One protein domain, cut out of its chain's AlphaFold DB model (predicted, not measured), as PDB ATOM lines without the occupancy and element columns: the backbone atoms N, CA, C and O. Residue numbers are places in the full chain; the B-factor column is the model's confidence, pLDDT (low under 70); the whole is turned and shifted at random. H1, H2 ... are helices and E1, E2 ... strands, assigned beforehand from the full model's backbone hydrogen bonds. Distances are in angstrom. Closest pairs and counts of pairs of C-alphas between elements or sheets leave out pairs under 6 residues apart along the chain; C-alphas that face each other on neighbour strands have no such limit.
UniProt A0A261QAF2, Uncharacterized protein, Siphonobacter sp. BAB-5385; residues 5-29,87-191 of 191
ATOM      1  N   GLN A   5     -10.880  19.528 -37.684       64.56
ATOM      2  CA  GLN A   5     -10.708  20.865 -38.251       64.56
ATOM      3  C   GLN A   5     -11.734  21.891 -37.751       64.56
ATOM      4  O   GLN A   5     -11.406  23.071 -37.653       64.56
ATOM      5  N   SER A   6     -12.964  21.472 -37.445       65.69
ATOM      6  CA  SER A   6     -14.001  22.364 -36.912       65.69
ATOM      7  C   SER A   6     -13.687  22.769 -35.475       65.69
ATOM      8  O   SER A   6     -13.852  23.932 -35.122       65.69
ATOM      9  N   VAL A   7     -13.155  21.833 -34.681       67.81
ATOM     10  CA  VAL A   7     -12.695  22.093 -33.309       67.81
ATOM     11  C   VAL A   7     -11.545  23.102 -33.311       67.81
ATOM     12  O   VAL A   7     -11.546  24.037 -32.518       67.81
ATOM     13  N   LEU A   8     -10.617  22.982 -34.267       67.25
ATOM     14  CA  LEU A   8      -9.487  23.902 -34.385       67.25
ATOM     15  C   LEU A   8      -9.911  25.342 -34.699       67.25
ATOM     16  O   LEU A   8      -9.381  26.292 -34.130       67.25
ATOM     17  N   LYS A   9     -10.872  25.504 -35.615       68.25
ATOM     18  CA  LYS A   9     -11.407  26.821 -35.976       68.25
ATOM     19  C   LYS A   9     -12.137  27.471 -34.809       68.25
ATOM     20  O   LYS A   9     -11.956  28.664 -34.583       68.25
ATOM     21  N   LEU A  10     -12.928  26.683 -34.081       72.25
ATOM     22  CA  LEU A  10     -13.646  27.160 -32.907       72.25
ATOM     23  C   LEU A  10     -12.658  27.617 -31.828       72.25
ATOM     24  O   LEU A  10     -12.792  28.715 -31.311       72.25
ATOM     25  N   PHE A  11     -11.609  26.828 -31.576       80.50
ATOM     26  CA  PHE A  11     -10.583  27.161 -30.590       80.50
ATOM     27  C   PHE A  11      -9.812  28.443 -30.943       80.50
ATOM     28  O   PHE A  11      -9.644  29.300 -30.081       80.50
ATOM     29  N   SER A  12      -9.398  28.627 -32.203       81.50
ATOM     30  CA  SER A  12      -8.704  29.856 -32.624       81.50
ATOM     31  C   SER A  12      -9.614  31.088 -32.555       81.50
ATOM     32  O   SER A  12      -9.209  32.119 -32.027       81.50
ATOM     33  N   SER A  13     -10.850  30.985 -33.057       89.94
ATOM     34  CA  SER A  13     -11.824  32.087 -33.068       89.94
ATOM     35  C   SER A  13     -12.206  32.511 -31.646       89.94
ATOM     36  O   SER A  13     -12.051  33.673 -31.271       89.94
ATOM     37  N   SER A  14     -12.614  31.547 -30.813       93.19
ATOM     38  CA  SER A  14     -12.941  31.785 -29.407       93.19
ATOM     39  C   SER A  14     -11.726  32.257 -28.612       93.19
ATOM     40  O   SER A  14     -11.879  33.108 -27.745       93.19
ATOM     41  N   GLY A  15     -10.524  31.772 -28.926       94.12
ATOM     42  CA  GLY A  15      -9.289  32.224 -28.295       94.12
ATOM     43  C   GLY A  15      -9.008  33.707 -28.547       94.12
ATOM     44  O   GLY A  15      -8.797  34.448 -27.593       94.12
ATOM     45  N   PHE A  16      -9.084  34.174 -29.800       96.25
ATOM     46  CA  PHE A  16      -8.930  35.605 -30.106       96.25
ATOM     47  C   PHE A  16     -10.026  36.460 -29.461       96.25
ATOM     48  O   PHE A  16      -9.735  37.543 -28.954       96.25
ATOM     49  N   LEU A  17     -11.270  35.974 -29.431       96.75
ATOM     50  CA  LEU A  17     -12.364  36.666 -28.749       96.75
ATOM     51  C   LEU A  17     -12.116  36.779 -27.237       96.75
ATOM     52  O   LEU A  17     -12.308  37.847 -26.666       96.75
ATOM     53  N   LEU A  18     -11.661  35.702 -26.593       96.81
ATOM     54  CA  LEU A  18     -11.313  35.710 -25.171       96.81
ATOM     55  C   LEU A  18     -10.168  36.683 -24.880       96.81
ATOM     56  O   LEU A  18     -10.243  37.420 -23.903       96.81
ATOM     57  N   VAL A  19      -9.157  36.753 -25.750       97.12
ATOM     58  CA  VAL A  19      -8.076  37.744 -25.626       97.12
ATOM     59  C   VAL A  19      -8.629  39.167 -25.706       97.12
ATOM     60  O   VAL A  19      -8.265  39.994 -24.877       97.12
ATOM     61  N   LEU A  20      -9.538  39.460 -26.643       97.25
ATOM     62  CA  LEU A  20     -10.193  40.773 -26.714       97.25
ATOM     63  C   LEU A  20     -10.969  41.095 -25.435       97.25
ATOM     64  O   LEU A  20     -10.907  42.224 -24.953       97.25
ATOM     65  N   LEU A  21     -11.662  40.110 -24.861       97.50
ATOM     66  CA  LEU A  21     -12.363  40.280 -23.592       97.50
ATOM     67  C   LEU A  21     -11.395  40.583 -22.445       97.50
ATOM     68  O   LEU A  21     -11.712  41.448 -21.633       97.50
ATOM     69  N   CYS A  22     -10.206  39.970 -22.409       97.38
ATOM     70  CA  CYS A  22      -9.192  40.270 -21.394       97.38
ATOM     71  C   CYS A  22      -8.864  41.770 -21.322       97.38
ATOM     72  O   CYS A  22      -8.666  42.282 -20.224       97.38
ATOM     73  N   PHE A  23      -8.853  42.496 -22.447       96.44
ATOM     74  CA  PHE A  23      -8.532  43.932 -22.459       96.44
ATOM     75  C   PHE A  23      -9.537  44.795 -21.686       96.44
ATOM     76  O   PHE A  23      -9.192  45.903 -21.284       96.44
ATOM     77  N   PHE A  24     -10.752  44.312 -21.434       96.31
ATOM     78  CA  PHE A  24     -11.721  45.023 -20.595       96.31
ATOM     79  C   PHE A  24     -11.468  44.840 -19.092       96.31
ATOM     80  O   PHE A  24     -12.114  45.499 -18.285       96.31
ATOM     81  N   PHE A  25     -10.528  43.972 -18.710       96.31
ATOM     82  CA  PHE A  25     -10.154  43.719 -17.323       96.31
ATOM     83  C   PHE A  25      -8.823  44.390 -16.958       96.31
ATOM     84  O   PHE A  25      -8.086  44.897 -17.809       96.31
ATOM     85  N   ASN A  26      -8.513  44.360 -15.661       93.38
ATOM     86  CA  ASN A  26      -7.297  44.928 -15.087       93.38
ATOM     87  C   ASN A  26      -6.055  44.199 -15.612       93.38
ATOM     88  O   ASN A  26      -5.827  43.021 -15.322       93.38
ATOM     89  N   PHE A  27      -5.249  44.920 -16.389       93.00
ATOM     90  CA  PHE A  27      -4.009  44.425 -16.984       93.00
ATOM     91  C   PHE A  27      -2.815  44.641 -16.071       93.00
ATOM     92  O   PHE A  27      -1.919  43.800 -16.036       93.00
ATOM     93  N   MET A  28      -2.807  45.735 -15.316       91.38
ATOM     94  CA  MET A  28      -1.761  46.008 -14.344       91.38
ATOM     95  C   MET A  28      -2.290  46.778 -13.141       91.38
ATOM     96  O   MET A  28      -3.294  47.488 -13.226       91.38
ATOM     97  N   THR A  29      -1.585  46.619 -12.031       89.56
ATOM     98  CA  THR A  29      -1.806  47.329 -10.777       89.56
ATOM     99  C   THR A  29      -0.508  48.019 -10.393       89.56
ATOM    100  O   THR A  29       0.535  47.370 -10.309       89.56
ATOM    101  N   GLN A  87      -0.990  53.628 -25.477       91.44
ATOM    102  CA  GLN A  87       0.053  52.654 -25.771       91.44
ATOM    103  C   GLN A  87      -0.206  52.020 -27.147       91.44
ATOM    104  O   GLN A  87      -1.100  51.173 -27.276       91.44
ATOM    105  N   PRO A  88       0.568  52.373 -28.193       93.06
ATOM    106  CA  PRO A  88       0.341  51.862 -29.546       93.06
ATOM    107  C   PRO A  88       0.441  50.336 -29.633       93.06
ATOM    108  O   PRO A  88      -0.311  49.706 -30.372       93.06
ATOM    109  N   ALA A  89       1.324  49.730 -28.832       94.50
ATOM    110  CA  ALA A  89       1.479  48.281 -28.766       94.50
ATOM    111  C   ALA A  89       0.187  47.581 -28.304       94.50
ATOM    112  O   ALA A  89      -0.225  46.593 -28.907       94.50
ATOM    113  N   ALA A  90      -0.514  48.131 -27.305       94.81
ATOM    114  CA  ALA A  90      -1.796  47.596 -26.842       94.81
ATOM    115  C   ALA A  90      -2.875  47.678 -27.941       94.81
ATOM    116  O   ALA A  90      -3.615  46.717 -28.169       94.81
ATOM    117  N   ALA A  91      -2.928  48.795 -28.673       95.94
ATOM    118  CA  ALA A  91      -3.849  48.966 -29.800       95.94
ATOM    119  C   ALA A  91      -3.558  47.980 -30.946       95.94
ATOM    120  O   ALA A  91      -4.484  47.393 -31.511       95.94
ATOM    121  N   ALA A  92      -2.278  47.745 -31.250       97.06
ATOM    122  CA  ALA A  92      -1.856  46.775 -32.256       97.06
ATOM    123  C   ALA A  92      -2.302  45.345 -31.905       97.06
ATOM    124  O   ALA A  92      -2.738  44.611 -32.793       97.06
ATOM    125  N   VAL A  93      -2.264  44.962 -30.622       97.62
ATOM    126  CA  VAL A  93      -2.750  43.650 -30.157       97.62
ATOM    127  C   VAL A  93      -4.251  43.503 -30.393       97.62
ATOM    128  O   VAL A  93      -4.673  42.492 -30.959       97.62
ATOM    129  N   ILE A  94      -5.061  44.505 -30.025       97.19
ATOM    130  CA  ILE A  94      -6.510  44.480 -30.286       97.19
ATOM    131  C   ILE A  94      -6.786  44.345 -31.783       97.19
ATOM    132  O   ILE A  94      -7.598  43.509 -32.182       97.19
ATOM    133  N   LEU A  95      -6.089  45.122 -32.616       97.62
ATOM    134  CA  LEU A  95      -6.255  45.057 -34.065       97.62
ATOM    135  C   LEU A  95      -5.894  43.665 -34.605       97.62
ATOM    136  O   LEU A  95      -6.663  43.086 -35.371       97.62
ATOM    137  N   CYS A  96      -4.771  43.093 -34.169       97.69
ATOM    138  CA  CYS A  96      -4.358  41.750 -34.578       97.69
ATOM    139  C   CYS A  96      -5.350  40.675 -34.124       97.69
ATOM    140  O   CYS A  96      -5.635  39.759 -34.893       97.69
ATOM    141  N   CYS A  97      -5.917  40.788 -32.921       97.00
ATOM    142  CA  CYS A  97      -6.920  39.846 -32.424       97.00
ATOM    143  C   CYS A  97      -8.249  39.971 -33.181       97.00
ATOM    144  O   CYS A  97      -8.848  38.954 -33.530       97.00
ATOM    145  N   ALA A  98      -8.683  41.191 -33.511       96.62
ATOM    146  CA  ALA A  98      -9.871  41.421 -34.333       96.62
ATOM    147  C   ALA A  98      -9.696  40.857 -35.754       96.62
ATOM    148  O   ALA A  98     -10.576  40.163 -36.271       96.62
ATOM    149  N   LEU A  99      -8.528  41.075 -36.368       96.38
ATOM    150  CA  LEU A  99      -8.180  40.462 -37.651       96.38
ATOM    151  C   LEU A  99      -8.063  38.938 -37.531       96.38
ATOM    152  O   LEU A  99      -8.499  38.228 -38.432       96.38
ATOM    153  N   GLY A 100      -7.531  38.423 -36.421       95.19
ATOM    154  CA  GLY A 100      -7.387  36.989 -36.158       95.19
ATOM    155  C   GLY A 100      -8.741  36.297 -36.076       95.19
ATOM    156  O   GLY A 100      -8.945  35.236 -36.675       95.19
ATOM    157  N   LEU A 101      -9.703  36.959 -35.432       94.69
ATOM    158  CA  LEU A 101     -11.098  36.548 -35.415       94.69
ATOM    159  C   LEU A 101     -11.681  36.515 -36.835       94.69
ATOM    160  O   LEU A 101     -12.237  35.495 -37.236       94.69
ATOM    161  N   GLY A 102     -11.483  37.563 -37.637       93.12
ATOM    162  CA  GLY A 102     -11.935  37.591 -39.035       93.12
ATOM    163  C   GLY A 102     -11.300  36.492 -39.901       93.12
ATOM    164  O   GLY A 102     -11.990  35.788 -40.642       93.12
ATOM    165  N   VAL A 103      -9.991  36.274 -39.757       92.50
ATOM    166  CA  VAL A 103      -9.234  35.233 -40.472       92.50
ATOM    167  C   VAL A 103      -9.707  33.829 -40.096       92.50
ATOM    168  O   VAL A 103      -9.658  32.923 -40.934       92.50
ATOM    169  N   SER A 104     -10.226  33.626 -38.883       88.12
ATOM    170  CA  SER A 104     -10.778  32.330 -38.464       88.12
ATOM    171  C   SER A 104     -11.968  31.873 -39.331       88.12
ATOM    172  O   SER A 104     -12.168  30.666 -39.536       88.12
ATOM    173  N   TRP A 105     -12.694  32.820 -39.935       87.50
ATOM    174  CA  TRP A 105     -13.787  32.565 -40.879       87.50
ATOM    175  C   TRP A 105     -13.339  32.470 -42.343       87.50
ATOM    176  O   TRP A 105     -14.126  32.069 -43.201       87.50
ATOM    177  N   ALA A 106     -12.072  32.753 -42.643       87.81
ATOM    178  CA  ALA A 106     -11.541  32.727 -43.998       87.81
ATOM    179  C   ALA A 106     -11.414  31.289 -44.571       87.81
ATOM    180  O   ALA A 106     -11.523  30.280 -43.845       87.81
ATOM    181  N   PRO A 107     -11.155  31.152 -45.891       86.06
ATOM    182  CA  PRO A 107     -10.945  29.860 -46.534       86.06
ATOM    183  C   PRO A 107      -9.853  29.031 -45.846       86.06
ATOM    184  O   PRO A 107      -8.836  29.549 -45.381       86.06
ATOM    185  N   LYS A 108     -10.035  27.703 -45.829       81.12
ATOM    186  CA  LYS A 108      -9.214  26.745 -45.054       81.12
ATOM    187  C   LYS A 108      -7.700  26.841 -45.292       81.12
ATOM    188  O   LYS A 108      -6.934  26.422 -44.432       81.12
ATOM    189  N   ARG A 109      -7.271  27.347 -46.453       80.00
ATOM    190  CA  ARG A 109      -5.851  27.500 -46.801       80.00
ATOM    191  C   ARG A 109      -5.190  28.680 -46.082       80.00
ATOM    192  O   ARG A 109      -4.025  28.571 -45.726       80.00
ATOM    193  N   MET A 110      -5.926  29.765 -45.841       85.00
ATOM    194  CA  MET A 110      -5.380  30.998 -45.255       85.00
ATOM    195  C   MET A 110      -5.523  31.049 -43.733       85.00
ATOM    196  O   MET A 110      -4.661  31.611 -43.064       85.00
ATOM    197  N   ALA A 111      -6.566  30.418 -43.183       86.62
ATOM    198  CA  ALA A 111      -6.860  30.444 -41.751       86.62
ATOM    199  C   ALA A 111      -5.672  30.069 -40.829       86.62
ATOM    200  O   ALA A 111      -5.408  30.835 -39.902       86.62
ATOM    201  N   PRO A 112      -4.923  28.962 -41.045       87.12
ATOM    202  CA  PRO A 112      -3.848  28.583 -40.123       87.12
ATOM    203  C   PRO A 112      -2.633  29.516 -40.210       87.12
ATOM    204  O   PRO A 112      -2.082  29.898 -39.183       87.12
ATOM    205  N   LEU A 113      -2.242  29.925 -41.423       91.06
ATOM    206  CA  LEU A 113      -1.103  30.824 -41.625       91.06
ATOM    207  C   LEU A 113      -1.402  32.218 -41.062       91.06
ATOM    208  O   LEU A 113      -0.580  32.784 -40.349       91.06
ATOM    209  N   GLY A 114      -2.592  32.756 -41.340       92.56
ATOM    210  CA  GLY A 114      -2.985  34.061 -40.818       92.56
ATOM    211  C   GLY A 114      -3.146  34.052 -39.296       92.56
ATOM    212  O   GLY A 114      -2.665  34.968 -38.641       92.56
ATOM    213  N   SER A 115      -3.719  32.988 -38.714       93.62
ATOM    214  CA  SER A 115      -3.809  32.852 -37.249       93.62
ATOM    215  C   SER A 115      -2.429  32.769 -36.596       93.62
ATOM    216  O   SER A 115      -2.219  33.377 -35.549       93.62
ATOM    217  N   LEU A 116      -1.476  32.058 -37.214       94.44
ATOM    218  CA  LEU A 116      -0.089  31.978 -36.745       94.44
ATOM    219  C   LEU A 116       0.586  33.355 -36.757       94.44
ATOM    220  O   LEU A 116       1.162  33.763 -35.753       94.44
ATOM    221  N   LEU A 117       0.484  34.084 -37.872       96.31
ATOM    222  CA  LEU A 117       1.097  35.407 -38.005       96.31
ATOM    223  C   LEU A 117       0.492  36.408 -37.015       96.31
ATOM    224  O   LEU A 117       1.228  37.098 -36.319       96.31
ATOM    225  N   LEU A 118      -0.836  36.458 -36.907       97.25
ATOM    226  CA  LEU A 118      -1.529  37.420 -36.047       97.25
ATOM    227  C   LEU A 118      -1.338  37.126 -34.555       97.25
ATOM    228  O   LEU A 118      -1.138  38.060 -33.781       97.25
ATOM    229  N   SER A 119      -1.341  35.854 -34.139       96.88
ATOM    230  CA  SER A 119      -1.014  35.493 -32.749       96.88
ATOM    231  C   SER A 119       0.453  35.771 -32.416       96.88
ATOM    232  O   SER A 119       0.733  36.320 -31.354       96.88
ATOM    233  N   GLY A 120       1.378  35.493 -33.341       97.44
ATOM    234  CA  GLY A 120       2.799  35.803 -33.174       97.44
ATOM    235  C   GLY A 120       3.068  37.304 -33.052       97.44
ATOM    236  O   GLY A 120       3.728  37.734 -32.109       97.44
ATOM    237  N   LEU A 121       2.498  38.119 -33.947       97.88
ATOM    238  CA  LEU A 121       2.602  39.581 -33.877       97.88
ATOM    239  C   LEU A 121       1.987  40.137 -32.586       97.88
ATOM    240  O   LEU A 121       2.564  41.032 -31.973       97.88
ATOM    241  N   SER A 122       0.860  39.575 -32.141       97.62
ATOM    242  CA  SER A 122       0.223  39.972 -30.879       97.62
ATOM    243  C   SER A 122       1.106  39.664 -29.665       97.62
ATOM    244  O   SER A 122       1.209  40.496 -28.770       97.62
ATOM    245  N   LEU A 123       1.776  38.507 -29.635       98.06
ATOM    246  CA  LEU A 123       2.719  38.160 -28.563       98.06
ATOM    247  C   LEU A 123       3.914  39.110 -28.525       98.06
ATOM    248  O   LEU A 123       4.286  39.571 -27.449       98.06
ATOM    249  N   VAL A 124       4.487  39.436 -29.687       97.94
ATOM    250  CA  VAL A 124       5.592  40.404 -29.778       97.94
ATOM    251  C   VAL A 124       5.142  41.775 -29.280       97.94
ATOM    252  O   VAL A 124       5.825  42.379 -28.460       97.94
ATOM    253  N   ALA A 125       3.970  42.249 -29.709       97.31
ATOM    254  CA  ALA A 125       3.429  43.527 -29.264       97.31
ATOM    255  C   ALA A 125       3.126  43.549 -27.752       97.31
ATOM    256  O   ALA A 125       3.443  44.539 -27.096       97.31
ATOM    257  N   LEU A 126       2.590  42.467 -27.171       96.50
ATOM    258  CA  LEU A 126       2.429  42.349 -25.713       96.50
ATOM    259  C   LEU A 126       3.776  42.328 -24.980       96.50
ATOM    260  O   LEU A 126       3.891  42.951 -23.932       96.50
ATOM    261  N   GLY A 127       4.795  41.669 -25.534       96.25
ATOM    262  CA  GLY A 127       6.149  41.677 -24.974       96.25
ATOM    263  C   GLY A 127       6.780  43.071 -24.983       96.25
ATOM    264  O   GLY A 127       7.341  43.494 -23.977       96.25
ATOM    265  N   ILE A 128       6.623  43.817 -26.082       93.94
ATOM    266  CA  ILE A 128       7.057  45.219 -26.196       93.94
ATOM    267  C   ILE A 128       6.313  46.094 -25.180       93.94
ATOM    268  O   ILE A 128       6.940  46.882 -24.475       93.94
ATOM    269  N   LEU A 129       4.990  45.932 -25.070       92.25
ATOM    270  CA  LEU A 129       4.167  46.635 -24.082       92.25
ATOM    271  C   LEU A 129       4.647  46.347 -22.653       92.25
ATOM    272  O   LEU A 129       4.783  47.266 -21.852       92.25
ATOM    273  N   HIS A 130       4.923  45.080 -22.348       93.06
ATOM    274  CA  HIS A 130       5.422  44.656 -21.047       93.06
ATOM    275  C   HIS A 130       6.786  45.254 -20.736       93.06
ATOM    276  O   HIS A 130       6.983  45.760 -19.638       93.06
ATOM    277  N   TYR A 131       7.702  45.239 -21.701       91.00
ATOM    278  CA  TYR A 131       9.031  45.815 -21.555       91.00
ATOM    279  C   TYR A 131       8.965  47.326 -21.297       91.00
ATOM    280  O   TYR A 131       9.472  47.786 -20.280       91.00
ATOM    281  N   HIS A 132       8.267  48.083 -22.152       86.06
ATOM    282  CA  HIS A 132       8.172  49.541 -22.013       86.06
ATOM    283  C   HIS A 132       7.483  49.989 -20.728       86.06
ATOM    284  O   HIS A 132       7.837  51.030 -20.190       86.06
ATOM    285  N   LEU A 133       6.487  49.235 -20.255       83.44
ATOM    286  CA  LEU A 133       5.784  49.581 -19.022       83.44
ATOM    287  C   LEU A 133       6.483  49.045 -17.770       83.44
ATOM    288  O   LEU A 133       6.275  49.590 -16.697       83.44
ATOM    289  N   SER A 134       7.298  47.996 -17.876       81.94
ATOM    290  CA  SER A 134       8.107  47.531 -16.739       81.94
ATOM    291  C   SER A 134       9.345  48.403 -16.532       81.94
ATOM    292  O   SER A 134       9.866  48.466 -15.421       81.94
ATOM    293  N   ASP A 135       9.801  49.087 -17.581       75.31
ATOM    294  CA  ASP A 135      10.881  50.059 -17.505       75.31
ATOM    295  C   ASP A 135      10.365  51.406 -16.972       75.31
ATOM    296  O   ASP A 135       9.935  52.298 -17.710       75.31
ATOM    297  N   PHE A 136      10.360  51.525 -15.644       60.97
ATOM    298  CA  PHE A 136       9.877  52.706 -14.925       60.97
ATOM    299  C   PHE A 136      10.611  53.992 -15.316       60.97
ATOM    300  O   PHE A 136       9.996  55.059 -15.293       60.97
ATOM    301  N   ASP A 137      11.882  53.896 -15.714       52.84
ATOM    302  CA  ASP A 137      12.668  55.039 -16.185       52.84
ATOM    303  C   ASP A 137      12.072  55.604 -17.486       52.84
ATOM    304  O   ASP A 137      11.930  56.817 -17.631       52.84
ATOM    305  N   THR A 138      11.569  54.743 -18.378       55.31
ATOM    306  CA  THR A 138      10.866  55.170 -19.598       55.31
ATOM    307  C   THR A 138       9.517  55.840 -19.284       55.31
ATOM    308  O   THR A 138       9.142  56.819 -19.940       55.31
ATOM    309  N   ILE A 139       8.783  55.360 -18.269       55.00
ATOM    310  CA  ILE A 139       7.529  55.986 -17.793       55.00
ATOM    311  C   ILE A 139       7.812  57.356 -17.161       55.00
ATOM    312  O   ILE A 139       7.051  58.307 -17.354       55.00
ATOM    313  N   LEU A 140       8.905  57.466 -16.410       55.78
ATOM    314  CA  LEU A 140       9.364  58.707 -15.796       55.78
ATOM    315  C   LEU A 140       9.797  59.735 -16.842       55.78
ATOM    316  O   LEU A 140       9.389  60.887 -16.732       55.78
ATOM    317  N   ASP A 141      10.533  59.325 -17.874       52.50
ATOM    318  CA  ASP A 141      10.998  60.205 -18.954       52.50
ATOM    319  C   ASP A 141       9.866  60.676 -19.873       52.50
ATOM    320  O   ASP A 141       9.803  61.844 -20.256       52.50
ATOM    321  N   THR A 142       8.910  59.802 -20.199       50.25
ATOM    322  CA  THR A 142       7.727  60.223 -20.973       50.25
ATOM    323  C   THR A 142       6.818  61.156 -20.188       50.25
ATOM    324  O   THR A 142       6.143  61.995 -20.779       50.25
ATOM    325  N   ALA A 143       6.807  61.041 -18.863       50.28
ATOM    326  CA  ALA A 143       5.966  61.867 -18.020       50.28
ATOM    327  C   ALA A 143       6.668  63.124 -17.474       50.28
ATOM    328  O   ALA A 143       5.977  64.044 -17.044       50.28
ATOM    329  N   SER A 144       8.003  63.198 -17.501       48.28
ATOM    330  CA  SER A 144       8.777  64.414 -17.212       48.28
ATOM    331  C   SER A 144       8.712  65.419 -18.365       48.28
ATOM    332  O   SER A 144       8.743  66.619 -18.124       48.28
ATOM    333  N   ALA A 145       8.526  64.949 -19.603       49.34
ATOM    334  CA  ALA A 145       8.340  65.811 -20.772       49.34
ATOM    335  C   ALA A 145       7.069  66.689 -20.699       49.34
ATOM    336  O   ALA A 145       7.045  67.767 -21.288       49.34
ATOM    337  N   ASP A 146       6.042  66.247 -19.964       47.09
ATOM    338  CA  ASP A 146       4.763  66.960 -19.777       47.09
ATOM    339  C   ASP A 146       4.680  67.722 -18.438       47.09
ATOM    340  O   ASP A 146       3.720  68.454 -18.184       47.09
ATOM    341  N   LEU A 147       5.676  67.567 -17.558       46.19
ATOM    342  CA  LEU A 147       5.711  68.210 -16.248       46.19
ATOM    343  C   LEU A 147       6.803  69.281 -16.228       46.19
ATOM    344  O   LEU A 147       7.992  68.994 -16.338       46.19
ATOM    345  N   ASN A 148       6.390  70.532 -16.013       50.25
ATOM    346  CA  ASN A 148       7.285  71.588 -15.538       50.25
ATOM    347  C   ASN A 148       8.098  71.037 -14.342       50.25
ATOM    348  O   ASN A 148       7.533  70.282 -13.546       50.25
ATOM    349  N   PRO A 149       9.404  71.332 -14.228       49.06
ATOM    350  CA  PRO A 149      10.375  70.423 -13.628       49.06
ATOM    351  C   PRO A 149      10.041  70.133 -12.165       49.06
ATOM    352  O   PRO A 149      10.261  70.972 -11.292       49.06
ATOM    353  N   LEU A 150       9.533  68.928 -11.896       52.50
ATOM    354  CA  LEU A 150       9.530  68.386 -10.542       52.50
ATOM    355  C   LEU A 150      10.976  68.272 -10.064       52.50
ATOM    356  O   LEU A 150      11.882  67.912 -10.826       52.50
ATOM    357  N   ASN A 151      11.190  68.609  -8.797       55.59
ATOM    358  CA  ASN A 151      12.507  68.562  -8.194       55.59
ATOM    359  C   ASN A 151      12.998  67.103  -8.153       55.59
ATOM    360  O   ASN A 151      12.208  66.168  -8.013       55.59
ATOM    361  N   LYS A 152      14.312  66.876  -8.278       55.66
ATOM    362  CA  LYS A 152      14.886  65.514  -8.349       55.66
ATOM    363  C   LYS A 152      14.578  64.644  -7.121       55.66
ATOM    364  O   LYS A 152      14.663  63.425  -7.211       55.66
ATOM    365  N   GLU A 153      14.230  65.265  -6.001       55.44
ATOM    366  CA  GLU A 153      13.844  64.607  -4.751       55.44
ATOM    367  C   GLU A 153      12.434  63.995  -4.830       55.44
ATOM    368  O   GLU A 153      12.248  62.855  -4.408       55.44
ATOM    369  N   ASP A 154      11.478  64.654  -5.496       54.50
ATOM    370  CA  ASP A 154      10.129  64.104  -5.724       54.50
ATOM    371  C   ASP A 154      10.171  62.888  -6.665       54.50
ATOM    372  O   ASP A 154       9.401  61.937  -6.527       54.50
ATOM    373  N   LEU A 155      11.142  62.869  -7.588       54.84
ATOM    374  CA  LEU A 155      11.423  61.721  -8.455       54.84
ATOM    375  C   LEU A 155      11.988  60.517  -7.678       54.84
ATOM    376  O   LEU A 155      11.784  59.378  -8.096       54.84
ATOM    377  N   GLN A 156      12.662  60.725  -6.538       50.72
ATOM    378  CA  GLN A 156      13.149  59.619  -5.702       50.72
ATOM    379  C   GLN A 156      12.018  58.915  -4.948       50.72
ATOM    380  O   GLN A 156      12.105  57.704  -4.738       50.72
ATOM    381  N   PHE A 157      10.926  59.620  -4.630       53.28
ATOM    382  CA  PHE A 157       9.719  59.013  -4.055       53.28
ATOM    383  C   PHE A 157       9.065  58.007  -5.024       53.28
ATOM    384  O   PHE A 157       8.409  57.057  -4.601       53.28
ATOM    385  N   ILE A 158       9.312  58.153  -6.333       54.72
ATOM    386  CA  ILE A 158       8.756  57.284  -7.380       54.72
ATOM    387  C   ILE A 158       9.454  55.907  -7.438       54.72
ATOM    388  O   ILE A 158       8.901  54.958  -7.993       54.72
ATOM    389  N   ARG A 159      10.613  55.721  -6.784       56.34
ATOM    390  CA  ARG A 159      11.286  54.405  -6.703       56.34
ATOM    391  C   ARG A 159      10.554  53.357  -5.859       56.34
ATOM    392  O   ARG A 159      10.950  52.197  -5.886       56.34
ATOM    393  N   LEU A 160       9.524  53.748  -5.110       66.25
ATOM    394  CA  LEU A 160       8.734  52.831  -4.280       66.25
ATOM    395  C   LEU A 160       7.561  52.201  -5.042       66.25
ATOM    396  O   LEU A 160       6.848  51.368  -4.477       66.25
ATOM    397  N   PHE A 161       7.353  52.582  -6.310       73.94
ATOM    398  CA  PHE A 161       6.290  52.006  -7.116       73.94
ATOM    399  C   PHE A 161       6.725  50.717  -7.807       73.94
ATOM    400  O   PHE A 161       7.739  50.660  -8.501       73.94
ATOM    401  N   THR A 162       5.900  49.688  -7.666       81.31
ATOM    402  CA  THR A 162       6.029  48.417  -8.373       81.31
ATOM    403  C   THR A 162       4.827  48.218  -9.288       81.31
ATOM    404  O   THR A 162       3.687  48.555  -8.953       81.31
ATOM    405  N   ILE A 163       5.072  47.679 -10.482       86.25
ATOM    406  CA  ILE A 163       4.009  47.295 -11.415       86.25
ATOM    407  C   ILE A 163       3.787  45.795 -11.299       86.25
ATOM    408  O   ILE A 163       4.659  44.986 -11.617       86.25
ATOM    409  N   HIS A 164       2.582  45.425 -10.882       90.44
ATOM    410  CA  HIS A 164       2.132  44.043 -10.856       90.44
ATOM    411  C   HIS A 164       1.203  43.782 -12.036       90.44
ATOM    412  O   HIS A 164       0.149  44.403 -12.180       90.44
ATOM    413  N   TRP A 165       1.587  42.832 -12.883       93.44
ATOM    414  CA  TRP A 165       0.788  42.422 -14.031       93.44
ATOM    415  C   TRP A 165      -0.385  41.553 -13.584       93.44
ATOM    416  O   TRP A 165      -0.210  40.530 -12.923       93.44
ATOM    417  N   GLY A 166      -1.591  41.978 -13.951       94.19
ATOM    418  CA  GLY A 166      -2.837  41.313 -13.607       94.19
ATOM    419  C   GLY A 166      -3.024  39.986 -14.341       94.19
ATOM    420  O   GLY A 166      -2.414  39.709 -15.376       94.19
ATOM    421  N   TRP A 167      -3.936  39.161 -13.826       96.50
ATOM    422  CA  TRP A 167      -4.257  37.854 -14.405       96.50
ATOM    423  C   TRP A 167      -4.757  37.950 -15.855       96.50
ATOM    424  O   TRP A 167      -4.488  37.052 -16.649       96.50
ATOM    425  N   ALA A 168      -5.446  39.037 -16.220       96.94
ATOM    426  CA  ALA A 168      -5.987  39.225 -17.563       96.94
ATOM    427  C   ALA A 168      -4.880  39.358 -18.622       96.94
ATOM    428  O   ALA A 168      -5.013  38.812 -19.719       96.94
ATOM    429  N   TYR A 169      -3.766  40.017 -18.277       96.62
ATOM    430  CA  TYR A 169      -2.581  40.095 -19.132       96.62
ATOM    431  C   TYR A 169      -1.984  38.701 -19.360       96.62
ATOM    432  O   TYR A 169      -1.814  38.274 -20.502       96.62
ATOM    433  N   TRP A 170      -1.730  37.955 -18.280       97.12
ATOM    434  CA  TRP A 170      -1.154  36.611 -18.379       97.12
ATOM    435  C   TRP A 170      -2.065  35.647 -19.133       97.12
ATOM    436  O   TRP A 170      -1.589  34.892 -19.977       97.12
ATOM    437  N   LEU A 171      -3.376  35.729 -18.911       97.12
ATOM    438  CA  LEU A 171      -4.352  34.944 -19.654       97.12
ATOM    439  C   LEU A 171      -4.306  35.268 -21.153       97.12
ATOM    440  O   LEU A 171      -4.305  34.347 -21.970       97.12
ATOM    441  N   ALA A 172      -4.219  36.549 -21.528       97.38
ATOM    442  CA  ALA A 172      -4.075  36.955 -22.925       97.38
ATOM    443  C   ALA A 172      -2.798  36.377 -23.562       97.38
ATOM    444  O   ALA A 172      -2.863  35.801 -24.651       97.38
ATOM    445  N   VAL A 173      -1.657  36.459 -22.867       97.81
ATOM    446  CA  VAL A 173      -0.381  35.874 -23.316       97.81
ATOM    447  C   VAL A 173      -0.505  34.360 -23.495       97.81
ATOM    448  O   VAL A 173      -0.151  33.835 -24.551       97.81
ATOM    449  N   THR A 174      -1.046  33.647 -22.505       97.00
ATOM    450  CA  THR A 174      -1.212  32.189 -22.564       97.00
ATOM    451  C   THR A 174      -2.121  31.772 -23.718       97.00
ATOM    452  O   THR A 174      -1.765  30.869 -24.474       97.00
ATOM    453  N   LEU A 175      -3.263  32.437 -23.905       96.19
ATOM    454  CA  LEU A 175      -4.183  32.135 -25.003       96.19
ATOM    455  C   LEU A 175      -3.518  32.345 -26.367       96.19
ATOM    456  O   LEU A 175      -3.600  31.468 -27.228       96.19
ATOM    457  N   LEU A 176      -2.811  33.459 -26.559       97.06
ATOM    458  CA  LEU A 176      -2.093  33.727 -27.806       97.06
ATOM    459  C   LEU A 176      -0.971  32.710 -28.054       97.06
ATOM    460  O   LEU A 176      -0.827  32.238 -29.182       97.06
ATOM    461  N   ALA A 177      -0.225  32.316 -27.019       96.94
ATOM    462  CA  ALA A 177       0.814  31.290 -27.116       96.94
ATOM    463  C   ALA A 177       0.239  29.916 -27.487       96.94
ATOM    464  O   ALA A 177       0.806  29.221 -28.332       96.94
ATOM    465  N   LEU A 178      -0.914  29.542 -26.926       95.38
ATOM    466  CA  LEU A 178      -1.616  28.305 -27.280       95.38
ATOM    467  C   LEU A 178      -2.109  28.328 -28.730       95.38
ATOM    468  O   LEU A 178      -1.927  27.345 -29.452       95.38
ATOM    469  N   ILE A 179      -2.690  29.443 -29.187       94.62
ATOM    470  CA  ILE A 179      -3.108  29.609 -30.588       94.62
ATOM    471  C   ILE A 179      -1.888  29.496 -31.509       94.62
ATOM    472  O   ILE A 179      -1.929  28.746 -32.488       94.62
ATOM    473  N   PHE A 180      -0.802  30.198 -31.191       95.75
ATOM    474  CA  PHE A 180       0.430  30.179 -31.972       95.75
ATOM    475  C   PHE A 180       1.017  28.764 -32.056       95.75
ATOM    476  O   PHE A 180       1.199  28.234 -33.153       95.75
ATOM    477  N   GLY A 181       1.237  28.118 -30.908       94.25
ATOM    478  CA  GLY A 181       1.821  26.781 -30.820       94.25
ATOM    479  C   GLY A 181       0.987  25.720 -31.535       94.25
ATOM    480  O   GLY A 181       1.531  24.906 -32.283       94.25
ATOM    481  N   ASN A 182      -0.339  25.770 -31.394       92.00
ATOM    482  CA  ASN A 182      -1.239  24.850 -32.084       92.00
ATOM    483  C   ASN A 182      -1.184  25.017 -33.614       92.00
ATOM    484  O   ASN A 182      -1.067  24.034 -34.350       92.00
ATOM    485  N   ASN A 183      -1.224  26.257 -34.116       91.06
ATOM    486  CA  ASN A 183      -1.122  26.511 -35.558       91.06
ATOM    487  C   ASN A 183       0.265  26.137 -36.107       91.06
ATOM    488  O   ASN A 183       0.350  25.576 -37.203       91.06
ATOM    489  N   LEU A 184       1.334  26.375 -35.341       93.56
ATOM    490  CA  LEU A 184       2.698  25.997 -35.709       93.56
ATOM    491  C   LEU A 184       2.845  24.476 -35.810       93.56
ATOM    492  O   LEU A 184       3.325  23.971 -36.824       93.56
ATOM    493  N   TYR A 185       2.362  23.740 -34.807       91.38
ATOM    494  CA  TYR A 185       2.372  22.276 -34.795       91.38
ATOM    495  C   TYR A 185       1.662  21.692 -36.025       91.38
ATOM    496  O   TYR A 185       2.194  20.815 -36.709       91.38
ATOM    497  N   HIS A 186       0.485  22.219 -36.366       87.06
ATOM    498  CA  HIS A 186      -0.257  21.776 -37.547       87.06
ATOM    499  C   HIS A 186       0.426  22.111 -38.875       87.06
ATOM    500  O   HIS A 186       0.248  21.370 -39.845       87.06
ATOM    501  N   LEU A 187       1.172  23.215 -38.939       87.50
ATOM    502  CA  LEU A 187       1.935  23.595 -40.121       87.50
ATOM    503  C   LEU A 187       3.153  22.681 -40.313       87.50
ATOM    504  O   LEU A 187       3.405  22.239 -41.432       87.50
ATOM    505  N   LEU A 188       3.852  22.353 -39.222       91.00
ATOM    506  CA  LEU A 188       5.010  21.457 -39.232       91.00
ATOM    507  C   LEU A 188       4.621  20.015 -39.562       91.00
ATOM    508  O   LEU A 188       5.283  19.393 -40.377       91.00
ATOM    509  N   ARG A 189       3.510  19.501 -39.017       90.19
ATOM    510  CA  ARG A 189       3.045  18.123 -39.278       90.19
ATOM    511  C   ARG A 189       2.629  17.863 -40.735       90.19
ATOM    512  O   ARG A 189       2.491  16.713 -41.134       90.19
ATOM    513  N   LYS A 190       2.330  18.911 -41.508       80.50
ATOM    514  CA  LYS A 190       1.935  18.790 -42.923       80.50
ATOM    515  C   LYS A 190       3.120  18.774 -43.894       80.50
ATOM    516  O   LYS A 190       2.878  18.555 -45.080       80.50
ATOM    517  N   ARG A 191       4.330  19.070 -43.421       67.25
ATOM    518  CA  ARG A 191       5.576  18.904 -44.177       67.25
ATOM    519  C   ARG A 191       6.152  17.524 -43.899       67.25
ATOM    520  O   ARG A 191       6.752  16.983 -44.846       67.25
TER     521      ARG A 191
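What this domain is: This is residues 5 to 29 and 87 to 191 of the 191 residues of an uncharacterized protein of Siphonobacter sp. BAB-5385 (UniProt A0A261QAF2). Four long helices, H1, H2, H3 and H6, form an up-and-down bundle, each running against the one before it in the chain; beyond one end, H4, a loop and H5 lengthen it into a rod. Near that end the short strands E1 and E2 pair antiparallel. The printed part has 130 residues, with six named helices and two named strands in the order H1 E1 H2 H3 H4 H5 E2 H6, mostly helix. It is loose, radius of gyration of the C-alphas 18.4 A, spanning 61 by 25 by 23 A.

Where its parts are: Find C-alpha 5 at (-10.708, 20.865, -38.251); from there H1, residues 5 to 22, runs 25.7 A. E1 is residues 26 to 29. Past the cut come H2, residues 88 to 104, 24.2 A, and H3, residues 111 to 134, 33.8 A. Then follow H4, residues 136 to 144, H5, residues 152 to 160, and E2, residues 161 to 165. H6, residues 167 to 188, runs 31.2 A to C-alpha 188 at (5.010, 21.457, -39.232).

How they stand to each other: Look first at Ser 13 and Leu 101, the closest C-alphas of H1 and H2, which touch at 5.1 A. H2 and H3 form a helical hairpin, closest at C-alphas 93 and 122, 4.8 A. H6 touches H1 at C-alphas 172 and 19, 4.9 A, and H3 at 180 and 116, 5.1 A. H2 and H6 are apart. H4 and H5 are near each other. Between E1 and E2, N 29 and O 164 are 2.8 A apart, within hydrogen-bond range. Every O i to N i+4 pair is within range in H1, H2, H3, H4 and H6; H5 has 1 of 5, beside 4 of 6 O i to N i+3 pairs.

The domain as a whole: Residues 30 to 86 are not printed; C-alphas 29 and 87 are 16.0 A apart. Residues 145 to 154, of which 152 to 154 belong to H5, stand free. Look for pLDDT under 70 at residues 5 to 9, 136 to 160 and 191.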